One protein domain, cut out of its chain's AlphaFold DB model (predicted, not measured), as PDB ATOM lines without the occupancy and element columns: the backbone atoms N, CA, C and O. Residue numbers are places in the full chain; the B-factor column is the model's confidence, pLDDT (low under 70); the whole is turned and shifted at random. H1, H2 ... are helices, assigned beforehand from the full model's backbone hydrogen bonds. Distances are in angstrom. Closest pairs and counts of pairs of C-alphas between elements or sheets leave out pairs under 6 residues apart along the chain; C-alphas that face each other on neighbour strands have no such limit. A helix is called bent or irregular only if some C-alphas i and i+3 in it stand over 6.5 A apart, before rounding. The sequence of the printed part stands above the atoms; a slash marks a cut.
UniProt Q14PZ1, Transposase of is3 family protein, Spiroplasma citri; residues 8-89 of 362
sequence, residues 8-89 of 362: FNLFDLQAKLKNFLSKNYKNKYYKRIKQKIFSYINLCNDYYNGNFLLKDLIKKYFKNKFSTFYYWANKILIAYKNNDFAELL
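This is residues 8 to 89 of the 362 residues of the protein "Transposase of is3 family protein" of Spiroplasma citri (UniProt Q14PZ1). Three helices, H1, H2 and H3, lie side by side in a flat layer with H2 in the middle, and the fourth, H4, crosses over one face of that layer at about a right angle to them. The chain makes the layer by turning back twice, from H1 to H2 and from H2 to H3; after H4 the tail of residues 82 to 89 folds back on H4's side of the layer. The printed part has 82 residues, with four named helices in the order H1, H2, H3, H4 and no named strand, and its class is all helix. It is compact, with a radius of gyration of the C-alphas of 12.5 A, and spans 36 by 27 by 18 A.

Find C-alpha 30 at (67.161, 124.440, 111.993); from there H2, the longest helix, runs through residues 30 to 49, 28.1 A from first to last C-alpha. Before it, look at H1, residues 8 to 23, which begins with C-alpha 8 at (68.387, 142.382, 91.502) and is 24.9 A long. H1 is irregular: C-alphas 8 and 11 are 7.1 A apart. After H2 comes H3, residues 54 to 62, 11.2 A long. H4, residues 66 to 81, is 22.3 A long and ends with C-alpha 81 at (78.889, 138.234, 99.696).

Start at H2, the hub, which touches the three other helices. H1 and H2 are a helical hairpin: they touch, with the C-alphas of Leu 21 and Lys 34 closest at 6.9 A, and run opposite ways at a shallow tilt of 15 degrees. H2 and H3 are a second helical hairpin, at a shallow tilt of 30 degrees, opposite ways; H2 touches H3 with residues 39 to 47 alone, and the closest C-alphas are those of Ser 39 and Tyr 61, 5.1 A apart. The helix packing is part aligned, part crossed, with two of the four touching pairs at a shallow tilt. For the crossed part, look at H4, about perpendicular to H2 at 89 degrees: residues 36 to 40 of H2 touch residues 69 to 76 of H4, with Tyr 40 and Ala 73 closest, their C-alphas 6.8 A apart. H4 touches H3 with residues 66 to 69 alone, about perpendicular at 89 degrees; the closest C-alphas, those of Phe 62 and Phe 69, are 6.4 A apart. H1 and H4 are close but not clearly touching, the closest C-alphas being those of Leu 13 and Tyr 80 at 6.7 A. H1 and H3 are apart. In H2, H3 and H4 every O i to N i+4 pair is within hydrogen-bond range; in H1 11 of 12 are.

Look for the two C-alphas farthest apart at Lys 26 and Asn 51, 38.1 A from each other. The printed part has no cut. The links from H2 to H3 and from H3 to H4 are tight, that from H1 to H2 is short, and no link is long. The mean pLDDT of the printed part is 92.7, and no printed residue is under 70.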
ATOM      1  N   PHE A   8      67.796 143.265  92.521       90.50
ATOM      2  CA  PHE A   8      68.387 142.382  91.502       90.50
ATOM      3  C   PHE A   8      69.004 141.096  92.079       90.50
ATOM      4  O   PHE A   8      68.988 140.055  91.430       90.50
ATOM      5  N   ASN A   9      69.506 141.141  93.317       92.75
ATOM      6  CA  ASN A   9      70.188 140.014  93.962       92.75
ATOM      7  C   ASN A   9      69.269 139.215  94.901       92.75
ATOM      8  O   ASN A   9      69.670 138.176  95.430       92.75
ATOM      9  N   LEU A  10      68.041 139.686  95.145       92.88
ATOM     10  CA  LEU A  10      67.127 139.070  96.107       92.88
ATOM     11  C   LEU A  10      66.718 137.655  95.677       92.88
ATOM     12  O   LEU A  10      66.686 136.751  96.513       92.88
ATOM     13  N   PHE A  11      66.465 137.443  94.385       94.12
ATOM     14  CA  PHE A  11      66.097 136.131  93.848       94.12
ATOM     15  C   PHE A  11      67.238 135.106  93.980       94.12
ATOM     16  O   PHE A  11      67.024 133.995  94.470       94.12
ATOM     17  N   ASP A  12      68.471 135.498  93.640       95.94
ATOM     18  CA  ASP A  12      69.658 134.645  93.804       95.94
ATOM     19  C   ASP A  12      69.913 134.307  95.284       95.94
ATOM     20  O   ASP A  12      70.120 133.144  95.646       95.94
ATOM     21  N   LEU A  13      69.802 135.296  96.181       95.81
ATOM     22  CA  LEU A  13      69.897 135.057  97.623       95.81
ATOM     23  C   LEU A  13      68.847 134.045  98.103       95.81
ATOM     24  O   LEU A  13      69.174 133.143  98.881       95.81
ATOM     25  N   GLN A  14      67.593 134.178  97.662       96.00
ATOM     26  CA  GLN A  14      66.519 133.251  98.025       96.00
ATOM     27  C   GLN A  14      66.843 131.816  97.587       96.00
ATOM     28  O   GLN A  14      66.688 130.886  98.387       96.00
ATOM     29  N   ALA A  15      67.339 131.628  96.361       95.44
ATOM     30  CA  ALA A  15      67.727 130.319  95.842       95.44
ATOM     31  C   ALA A  15      68.871 129.693  96.662       95.44
ATOM     32  O   ALA A  15      68.767 128.543  97.109       95.44
ATOM     33  N   LYS A  16      69.926 130.465  96.952       96.56
ATOM     34  CA  LYS A  16      71.072 130.005  97.754       96.56
ATOM     35  C   LYS A  16      70.678 129.657  99.189       96.56
ATOM     36  O   LYS A  16      71.060 128.599  99.694       96.56
ATOM     37  N   LEU A  17      69.846 130.476  99.835       95.81
ATOM     38  CA  LEU A  17      69.340 130.196 101.183       95.81
ATOM     39  C   LEU A  17      68.428 128.962 101.219       95.81
ATOM     40  O   LEU A  17      68.473 128.198 102.186       95.81
ATOM     41  N   LYS A  18      67.631 128.722 100.170       94.81
ATOM     42  CA  LYS A  18      66.812 127.507 100.040       94.81
ATOM     43  C   LYS A  18      67.688 126.252  99.953       94.81
ATOM     44  O   LYS A  18      67.414 125.285 100.663       94.81
ATOM     45  N   ASN A  19      68.763 126.292  99.162       95.06
ATOM     46  CA  ASN A  19      69.750 125.209  99.070       95.06
ATOM     47  C   ASN A  19      70.502 124.991 100.400       95.06
ATOM     48  O   ASN A  19      70.668 123.867 100.870       95.06
ATOM     49  N   PHE A  20      70.904 126.069 101.076       94.94
ATOM     50  CA  PHE A  20      71.509 125.974 102.406       94.94
ATOM     51  C   PHE A  20      70.573 125.284 103.415       94.94
ATOM     52  O   PHE A  20      70.996 124.389 104.153       94.94
ATOM     53  N   LEU A  21      69.293 125.664 103.437       94.00
ATOM     54  CA  LEU A  21      68.301 125.074 104.335       94.00
ATOM     55  C   LEU A  21      68.029 123.597 104.015       94.00
ATOM     56  O   LEU A  21      67.907 122.803 104.949       94.00
ATOM     57  N   SER A  22      67.975 123.212 102.734       93.12
ATOM     58  CA  SER A  22      67.764 121.812 102.335       93.12
ATOM     59  C   SER A  22      68.929 120.908 102.738       93.12
ATOM     60  O   SER A  22      68.694 119.764 103.111       93.12
ATOM     61  N   LYS A  23      70.166 121.417 102.762       93.56
ATOM     62  CA  LYS A  23      71.345 120.665 103.226       93.56
ATOM     63  C   LYS A  23      71.442 120.545 104.755       93.56
ATOM     64  O   LYS A  23      72.080 119.626 105.257       93.56
ATOM     65  N   ASN A  24      70.787 121.429 105.515       91.06
ATOM     66  CA  ASN A  24      70.988 121.567 106.968       91.06
ATOM     67  C   ASN A  24      69.754 121.237 107.832       91.06
ATOM     68  O   ASN A  24      69.706 121.593 109.015       91.06
ATOM     69  N   TYR A  25      68.758 120.528 107.291       89.25
ATOM     70  CA  TYR A  25      67.509 120.203 108.003       89.25
ATOM     71  C   TYR A  25      67.700 119.382 109.292       89.25
ATOM     72  O   TYR A  25      66.880 119.485 110.205       89.25
ATOM     73  N   LYS A  26      68.788 118.602 109.398       87.25
ATOM     74  CA  LYS A  26      69.132 117.809 110.594       87.25
ATOM     75  C   LYS A  26      69.724 118.644 111.741       87.25
ATOM     76  O   LYS A  26      69.896 118.128 112.844       87.25
ATOM     77  N   ASN A  27      70.047 119.923 111.526       85.44
ATOM     78  CA  ASN A  27      70.648 120.759 112.562       85.44
ATOM     79  C   ASN A  27      69.666 121.009 113.726       85.44
ATOM     80  O   ASN A  27      68.513 121.396 113.520       85.44
ATOM     81  N   LYS A  28      70.148 120.885 114.970       83.69
ATOM     82  CA  LYS A  28      69.361 121.111 116.200       83.69
ATOM     83  C   LYS A  28      68.645 122.474 116.236       83.69
ATOM     84  O   LYS A  28      67.581 122.589 116.842       83.69
ATOM     85  N   TYR A  29      69.203 123.502 115.593       87.62
ATOM     86  CA  TYR A  29      68.662 124.863 115.545       87.62
ATOM     87  C   TYR A  29      67.926 125.204 114.238       87.62
ATOM     88  O   TYR A  29      67.492 126.348 114.076       87.62
ATOM     89  N   TYR A  30      67.724 124.235 113.335       88.88
ATOM     90  CA  TYR A  30      67.161 124.440 111.993       88.88
ATOM     91  C   TYR A  30      65.882 125.285 111.988       88.88
ATOM     92  O   TYR A  30      65.811 126.288 111.284       88.88
ATOM     93  N   LYS A  31      64.891 124.954 112.831       89.62
ATOM     94  CA  LYS A  31      63.610 125.690 112.894       89.62
ATOM     95  C   LYS A  31      63.802 127.187 113.165       89.62
ATOM     96  O   LYS A  31      63.131 128.013 112.553       89.62
ATOM     97  N   ARG A  32      64.733 127.535 114.060       89.31
ATOM     98  CA  ARG A  32      65.025 128.926 114.430       89.31
ATOM     99  C   ARG A  32      65.752 129.663 113.304       89.31
ATOM    100  O   ARG A  32      65.407 130.806 113.027       89.31
ATOM    101  N   ILE A  33      66.726 129.012 112.667       92.19
ATOM    102  CA  ILE A  33      67.483 129.570 111.534       92.19
ATOM    103  C   ILE A  33      66.541 129.809 110.347       92.19
ATOM    104  O   ILE A  33      66.449 130.930 109.852       92.19
ATOM    105  N   LYS A  34      65.761 128.784 109.975       94.56
ATOM    106  CA  LYS A  34      64.729 128.835 108.932       94.56
ATOM    107  C   LYS A  34      63.796 130.025 109.146       94.56
ATOM    108  O   LYS A  34      63.632 130.841 108.249       94.56
ATOM    109  N   GLN A  35      63.240 130.166 110.351       94.94
ATOM    110  CA  GLN A  35      62.340 131.273 110.676       94.94
ATOM    111  C   GLN A  35      62.990 132.643 110.449       94.94
ATOM    112  O   GLN A  35      62.347 133.532 109.903       94.94
ATOM    113  N   LYS A  36      64.250 132.830 110.859       95.31
ATOM    114  CA  LYS A  36      64.936 134.125 110.732       95.31
ATOM    115  C   LYS A  36      65.275 134.476 109.288       95.31
ATOM    116  O   LYS A  36      65.109 135.631 108.912       95.31
ATOM    117  N   ILE A  37      65.658 133.481 108.492       95.81
ATOM    118  CA  ILE A  37      65.844 133.625 107.047       95.81
ATOM    119  C   ILE A  37      64.528 134.028 106.371       95.81
ATOM    120  O   ILE A  37      64.506 135.025 105.659       95.81
ATOM    121  N   PHE A  38      63.421 133.328 106.642       96.81
ATOM    122  CA  PHE A  38      62.120 133.680 106.057       96.81
ATOM    123  C   PHE A  38      61.640 135.068 106.480       96.81
ATOM    124  O   PHE A  38      61.174 135.826 105.638       96.81
ATOM    125  N   SER A  39      61.798 135.433 107.757       96.88
ATOM    126  CA  SER A  39      61.497 136.789 108.230       96.88
ATOM    127  C   SER A  39      62.281 137.854 107.457       96.88
ATOM    128  O   SER A  39      61.719 138.897 107.151       96.88
ATOM    129  N   TYR A  40      63.558 137.611 107.149       97.25
ATOM    130  CA  TYR A  40      64.382 138.547 106.382       97.25
ATOM    131  C   TYR A  40      63.969 138.617 104.905       97.25
ATOM    132  O   TYR A  40      63.795 139.710 104.375       97.25
ATOM    133  N   ILE A  41      63.761 137.466 104.258       96.62
ATOM    134  CA  ILE A  41      63.336 137.389 102.853       96.62
ATOM    135  C   ILE A  41      61.981 138.070 102.642       96.62
ATOM    136  O   ILE A  41      61.861 138.917 101.763       96.62
ATOM    137  N   ASN A  42      60.984 137.755 103.472       96.00
ATOM    138  CA  ASN A  42      59.652 138.351 103.355       96.00
ATOM    139  C   ASN A  42      59.684 139.859 103.624       96.00
ATOM    140  O   ASN A  42      58.987 140.614 102.958       96.00
ATOM    141  N   LEU A  43      60.531 140.301 104.561       96.06
ATOM    142  CA  LEU A  43      60.767 141.721 104.794       96.06
ATOM    143  C   LEU A  43      61.340 142.406 103.549       96.06
ATOM    144  O   LEU A  43      60.866 143.481 103.205       96.06
ATOM    145  N   CYS A  44      62.324 141.807 102.872       95.06
ATOM    146  CA  CYS A  44      62.895 142.382 101.648       95.06
ATOM    147  C   CYS A  44      61.876 142.410 100.500       95.06
ATOM    148  O   CYS A  44      61.790 143.415  99.806       95.06
ATOM    149  N   ASN A  45      61.075 141.351 100.331       93.56
ATOM    150  CA  ASN A  45      60.012 141.317  99.320       93.56
ATOM    151  C   ASN A  45      58.988 142.440  99.548       93.56
ATOM    152  O   ASN A  45      58.708 143.202  98.631       93.56
ATOM    153  N   ASP A  46      58.475 142.598 100.773       93.75
ATOM    154  CA  ASP A  46      57.526 143.674 101.094       93.75
ATOM    155  C   ASP A  46      58.161 145.065 100.961       93.75
ATOM    156  O   ASP A  46      57.476 146.010 100.582       93.75
ATOM    157  N   TYR A  47      59.457 145.199 101.261       93.00
ATOM    158  CA  TYR A  47      60.187 146.461 101.116       93.00
ATOM    159  C   TYR A  47      60.266 146.929  99.658       93.00
ATOM    160  O   TYR A  47      60.228 148.129  99.413       93.00
ATOM    161  N   TYR A  48      60.369 145.999  98.704       90.81
ATOM    162  CA  TYR A  48      60.401 146.319  97.275       90.81
ATOM    163  C   TYR A  48      59.016 146.365  96.620       90.81
ATOM    164  O   TYR A  48      58.834 147.097  95.654       90.81
ATOM    165  N   ASN A  49      58.038 145.627  97.153       85.44
ATOM    166  CA  ASN A  49      56.683 145.548  96.596       85.44
ATOM    167  C   ASN A  49      55.714 146.612  97.140       85.44
ATOM    168  O   ASN A  49      54.570 146.670  96.695       85.44
ATOM    169  N   GLY A  50      56.115 147.437  98.111       79.50
ATOM    170  CA  GLY A  50      55.242 148.466  98.671       79.50
ATOM    171  C   GLY A  50      55.990 149.638  99.297       79.50
ATOM    172  O   GLY A  50      57.166 149.542  99.635       79.50
ATOM    173  N   ASN A  51      55.276 150.743  99.521       75.06
ATOM    174  CA  ASN A  51      55.804 151.949 100.173       75.06
ATOM    175  C   ASN A  51      55.839 151.805 101.707       75.06
ATOM    176  O   ASN A  51      55.290 152.626 102.443       75.06
ATOM    177  N   PHE A  52      56.460 150.737 102.213       86.56
ATOM    178  CA  PHE A  52      56.586 150.503 103.651       86.56
ATOM    179  C   PHE A  52      57.897 151.067 104.203       86.56
ATOM    180  O   PHE A  52      58.984 150.820 103.679       86.56
ATOM    181  N   LEU A  53      57.825 151.749 105.348       90.62
ATOM    182  CA  LEU A  53      59.025 152.130 106.084       90.62
ATOM    183  C   LEU A  53      59.673 150.883 106.703       90.62
ATOM    184  O   LEU A  53      59.007 150.045 107.316       90.62
ATOM    185  N   LEU A  54      61.007 150.795 106.632       91.56
ATOM    186  CA  LEU A  54      61.772 149.663 107.176       91.56
ATOM    187  C   LEU A  54      61.443 149.384 108.655       91.56
ATOM    188  O   LEU A  54      61.351 148.227 109.067       91.56
ATOM    189  N   LYS A  55      61.215 150.434 109.456       93.25
ATOM    190  CA  LYS A  55      60.841 150.312 110.874       93.25
ATOM    191  C   LYS A  55      59.566 149.479 111.077       93.25
ATOM    192  O   LYS A  55      59.495 148.699 112.027       93.25
ATOM    193  N   ASP A  56      58.593 149.601 110.179       94.56
ATOM    194  CA  ASP A  56      57.290 148.946 110.299       94.56
ATOM    195  C   ASP A  56      57.369 147.492 109.827       94.56
ATOM    196  O   ASP A  56      56.812 146.589 110.457       94.56
ATOM    197  N   LEU A  57      58.198 147.217 108.817       94.94
ATOM    198  CA  LEU A  57      58.497 145.847 108.407       94.94
ATOM    199  C   LEU A  57      59.303 145.079 109.466       94.94
ATOM    200  O   LEU A  57      59.040 143.898 109.705       94.94
ATOM    201  N   ILE A  58      60.241 145.733 110.162       95.75
ATOM    202  CA  ILE A  58      60.954 145.125 111.299       95.75
ATOM    203  C   ILE A  58      59.963 144.782 112.419       95.75
ATOM    204  O   ILE A  58      60.029 143.685 112.991       95.75
ATOM    205  N   LYS A  59      59.006 145.671 112.719       94.81
ATOM    206  CA  LYS A  59      57.932 145.386 113.682       94.81
ATOM    207  C   LYS A  59      57.125 144.152 113.270       94.81
ATOM    208  O   LYS A  59      56.980 143.249 114.097       94.81
ATOM    209  N   LYS A  60      56.710 144.064 112.002       95.62
ATOM    210  CA  LYS A  60      55.939 142.946 111.426       95.62
ATOM    211  C   LYS A  60      56.700 141.616 111.464       95.62
ATOM    212  O   LYS A  60      56.251 140.653 112.082       95.62
ATOM    213  N   TYR A  61      57.884 141.550 110.854       96.25
ATOM    214  CA  TYR A  61      58.588 140.282 110.616       96.25
ATOM    215  C   TYR A  61      59.522 139.847 111.747       96.25
ATOM    216  O   TYR A  61      59.783 138.649 111.913       96.25
ATOM    217  N   PHE A  62      60.013 140.794 112.553       95.31
ATOM    218  CA  PHE A  62      60.913 140.530 113.680       95.31
ATOM    219  C   PHE A  62      60.268 140.787 115.048       95.31
ATOM    220  O   PHE A  62      60.947 140.623 116.064       95.31
ATOM    221  N   LYS A  63      58.962 141.088 115.101       94.38
ATOM    222  CA  LYS A  63      58.192 141.315 116.339       94.38
ATOM    223  C   LYS A  63      58.818 142.402 117.213       94.38
ATOM    224  O   LYS A  63      59.105 142.174 118.386       94.38
ATOM    225  N   ASN A  64      59.098 143.553 116.601       91.62
ATOM    226  CA  ASN A  64      59.722 144.720 117.238       91.62
ATOM    227  C   ASN A  64      61.166 144.492 117.756       91.62
ATOM    228  O   ASN A  64      61.683 145.284 118.537       91.62
ATOM    229  N   LYS A  65      61.854 143.418 117.332       94.19
ATOM    230  CA  LYS A  65      63.238 143.109 117.751       94.19
ATOM    231  C   LYS A  65      64.277 143.630 116.754       94.19
ATOM    232  O   LYS A  65      64.855 142.851 115.994       94.19
ATOM    233  N   PHE A  66      64.553 144.932 116.798       95.19
ATOM    234  CA  PHE A  66      65.501 145.615 115.901       95.19
ATOM    235  C   PHE A  66      66.914 145.023 115.931       95.19
ATOM    236  O   PHE A  66      67.463 144.695 114.884       95.19
ATOM    237  N   SER A  67      67.479 144.784 117.118       94.50
ATOM    238  CA  SER A  67      68.811 144.169 117.259       94.50
ATOM    239  C   SER A  67      68.895 142.795 116.588       94.50
ATOM    240  O   SER A  67      69.895 142.448 115.966       94.50
ATOM    241  N   THR A  68      67.808 142.020 116.656       93.19
ATOM    242  CA  THR A  68      67.728 140.717 115.994       93.19
ATOM    243  C   THR A  68      67.669 140.869 114.478       93.19
ATOM    244  O   THR A  68      68.292 140.070 113.787       93.19
ATOM    245  N   PHE A  69      66.942 141.863 113.959       96.06
ATOM    246  CA  PHE A  69      66.941 142.161 112.528       96.06
ATOM    247  C   PHE A  69      68.350 142.510 112.045       96.06
ATOM    248  O   PHE A  69      68.865 141.805 111.185       96.06
ATOM    249  N   TYR A  70      69.003 143.511 112.642       95.88
ATOM    250  CA  TYR A  70      70.326 143.956 112.194       95.88
ATOM    251  C   TYR A  70      71.377 142.847 112.278       95.88
ATOM    252  O   TYR A  70      72.147 142.665 111.339       95.88
ATOM    253  N   TYR A  71      71.359 142.049 113.352       93.94
ATOM    254  CA  TYR A  71      72.241 140.891 113.487       93.94
ATOM    255  C   TYR A  71      72.045 139.882 112.346       93.94
ATOM    256  O   TYR A  71      73.013 139.474 111.709       93.94
ATOM    257  N   TRP A  72      70.799 139.481 112.064       94.88
ATOM    258  CA  TRP A  72      70.521 138.482 111.028       94.88
ATOM    259  C   TRP A  72      70.709 139.024 109.613       94.88
ATOM    260  O   TRP A  72      71.265 138.313 108.784       94.88
ATOM    261  N   ALA A  73      70.304 140.266 109.347       96.00
ATOM    262  CA  ALA A  73      70.509 140.926 108.065       96.00
ATOM    263  C   ALA A  73      72.000 141.010 107.728       96.00
ATOM    264  O   ALA A  73      72.413 140.554 106.668       96.00
ATOM    265  N   ASN A  74      72.826 141.492 108.666       94.88
ATOM    266  CA  ASN A  74      74.273 141.562 108.472       94.88
ATOM    267  C   ASN A  74      74.870 140.179 108.184       94.88
ATOM    268  O   ASN A  74      75.624 140.005 107.233       94.88
ATOM    269  N   LYS A  75      74.475 139.171 108.968       93.81
ATOM    270  CA  LYS A  75      74.984 137.807 108.824       93.81
ATOM    271  C   LYS A  75      74.608 137.166 107.486       93.81
ATOM    272  O   LYS A  75      75.432 136.500 106.875       93.81
ATOM    273  N   ILE A  76      73.374 137.377 107.026       95.50
ATOM    274  CA  ILE A  76      72.888 136.875 105.733       95.50
ATOM    275  C   ILE A  76      73.609 137.574 104.577       95.50
ATOM    276  O   ILE A  76      74.009 136.911 103.626       95.50
ATOM    277  N   LEU A  77      73.799 138.892 104.662       95.38
ATOM    278  CA  LEU A  77      74.468 139.667 103.618       95.38
ATOM    279  C   LEU A  77      75.961 139.337 103.512       95.38
ATOM    280  O   LEU A  77      76.467 139.209 102.401       95.38
ATOM    281  N   ILE A  78      76.654 139.149 104.639       93.69
ATOM    282  CA  ILE A  78      78.055 138.696 104.662       93.69
ATOM    283  C   ILE A  78      78.167 137.288 104.073       93.69
ATOM    284  O   ILE A  78      78.982 137.069 103.181       93.69
ATOM    285  N   ALA A  79      77.303 136.365 104.505       93.81
ATOM    286  CA  ALA A  79      77.265 135.005 103.970       93.81
ATOM    287  C   ALA A  79      77.043 134.987 102.451       93.81
ATOM    288  O   ALA A  79      77.710 134.261 101.719       93.81
ATOM    289  N   TYR A  80      76.136 135.837 101.962       95.31
ATOM    290  CA  TYR A  80      75.873 135.986 100.536       95.31
ATOM    291  C   TYR A  80      77.074 136.549  99.773       95.31
ATOM    292  O   TYR A  80      77.445 135.998  98.740       95.31
ATOM    293  N   LYS A  81      77.708 137.604 100.302       93.56
ATOM    294  CA  LYS A  81      78.889 138.234  99.696       93.56
ATOM    295  C   LYS A  81      80.063 137.258  99.580       93.56
ATOM    296  O   LYS A  81      80.744 137.255  98.563       93.56
ATOM    297  N   ASN A  82      80.272 136.428 100.598       92.94
ATOM    298  CA  ASN A  82      81.366 135.455 100.642       92.94
ATOM    299  C   ASN A  82      81.010 134.121  99.965       92.94
ATOM    300  O   ASN A  82      81.850 133.230  99.896       92.94
ATOM    301  N   ASN A  83      79.764 133.964  99.506       92.31
ATOM    302  CA  ASN A  83      79.203 132.701  99.027       92.31
ATOM    303  C   ASN A  83      79.380 131.529 100.023       92.31
ATOM    304  O   ASN A  83      79.438 130.367  99.622       92.31
ATOM    305  N   ASP A  84      79.424 131.834 101.326       92.31
ATOM    306  CA  ASP A  84      79.549 130.870 102.421       92.31
ATOM    307  C   ASP A  84      78.438 131.085 103.457       92.31
ATOM    308  O   ASP A  84      78.392 132.075 104.185       92.31
ATOM    309  N   PHE A  85      77.530 130.114 103.543       92.94
ATOM    310  CA  PHE A  85      76.387 130.141 104.453       92.94
ATOM    311  C   PHE A  85      76.610 129.329 105.733       92.94
ATOM    312  O   PHE A  85      75.721 129.303 106.590       92.94
ATOM    313  N   ALA A  86      77.768 128.681 105.904       88.19
ATOM    314  CA  ALA A  86      78.069 127.867 107.081       88.19
ATOM    315  C   ALA A  86      77.967 128.683 108.377       88.19
ATOM    316  O   ALA A  86      77.452 128.194 109.387       88.19
ATOM    317  N   GLU A  87      78.342 129.964 108.336       83.81
ATOM    318  CA  GLU A  87      78.244 130.858 109.487       83.81
ATOM    319  C   GLU A  87      76.809 131.052 109.990       83.81
ATOM    320  O   GLU A  87      76.616 131.327 111.176       83.81
ATOM    321  N   LEU A  88      75.774 130.876 109.153       89.50
ATOM    322  CA  LEU A  88      74.372 130.981 109.585       89.50
ATOM    323  C   LEU A  88      73.976 129.898 110.598       89.50
ATOM    324  O   LEU A  88      72.979 130.062 111.313       89.50
ATOM    325  N   LEU A  89      74.762 128.823 110.715       86.06
ATOM    326  CA  LEU A  89      74.589 127.819 111.752       86.06
ATOM    327  C   LEU A  89      74.838 128.444 113.132       86.06
ATOM    328  O   LEU A  89      75.900 128.984 113.443       86.06
TER     329      LEU A  89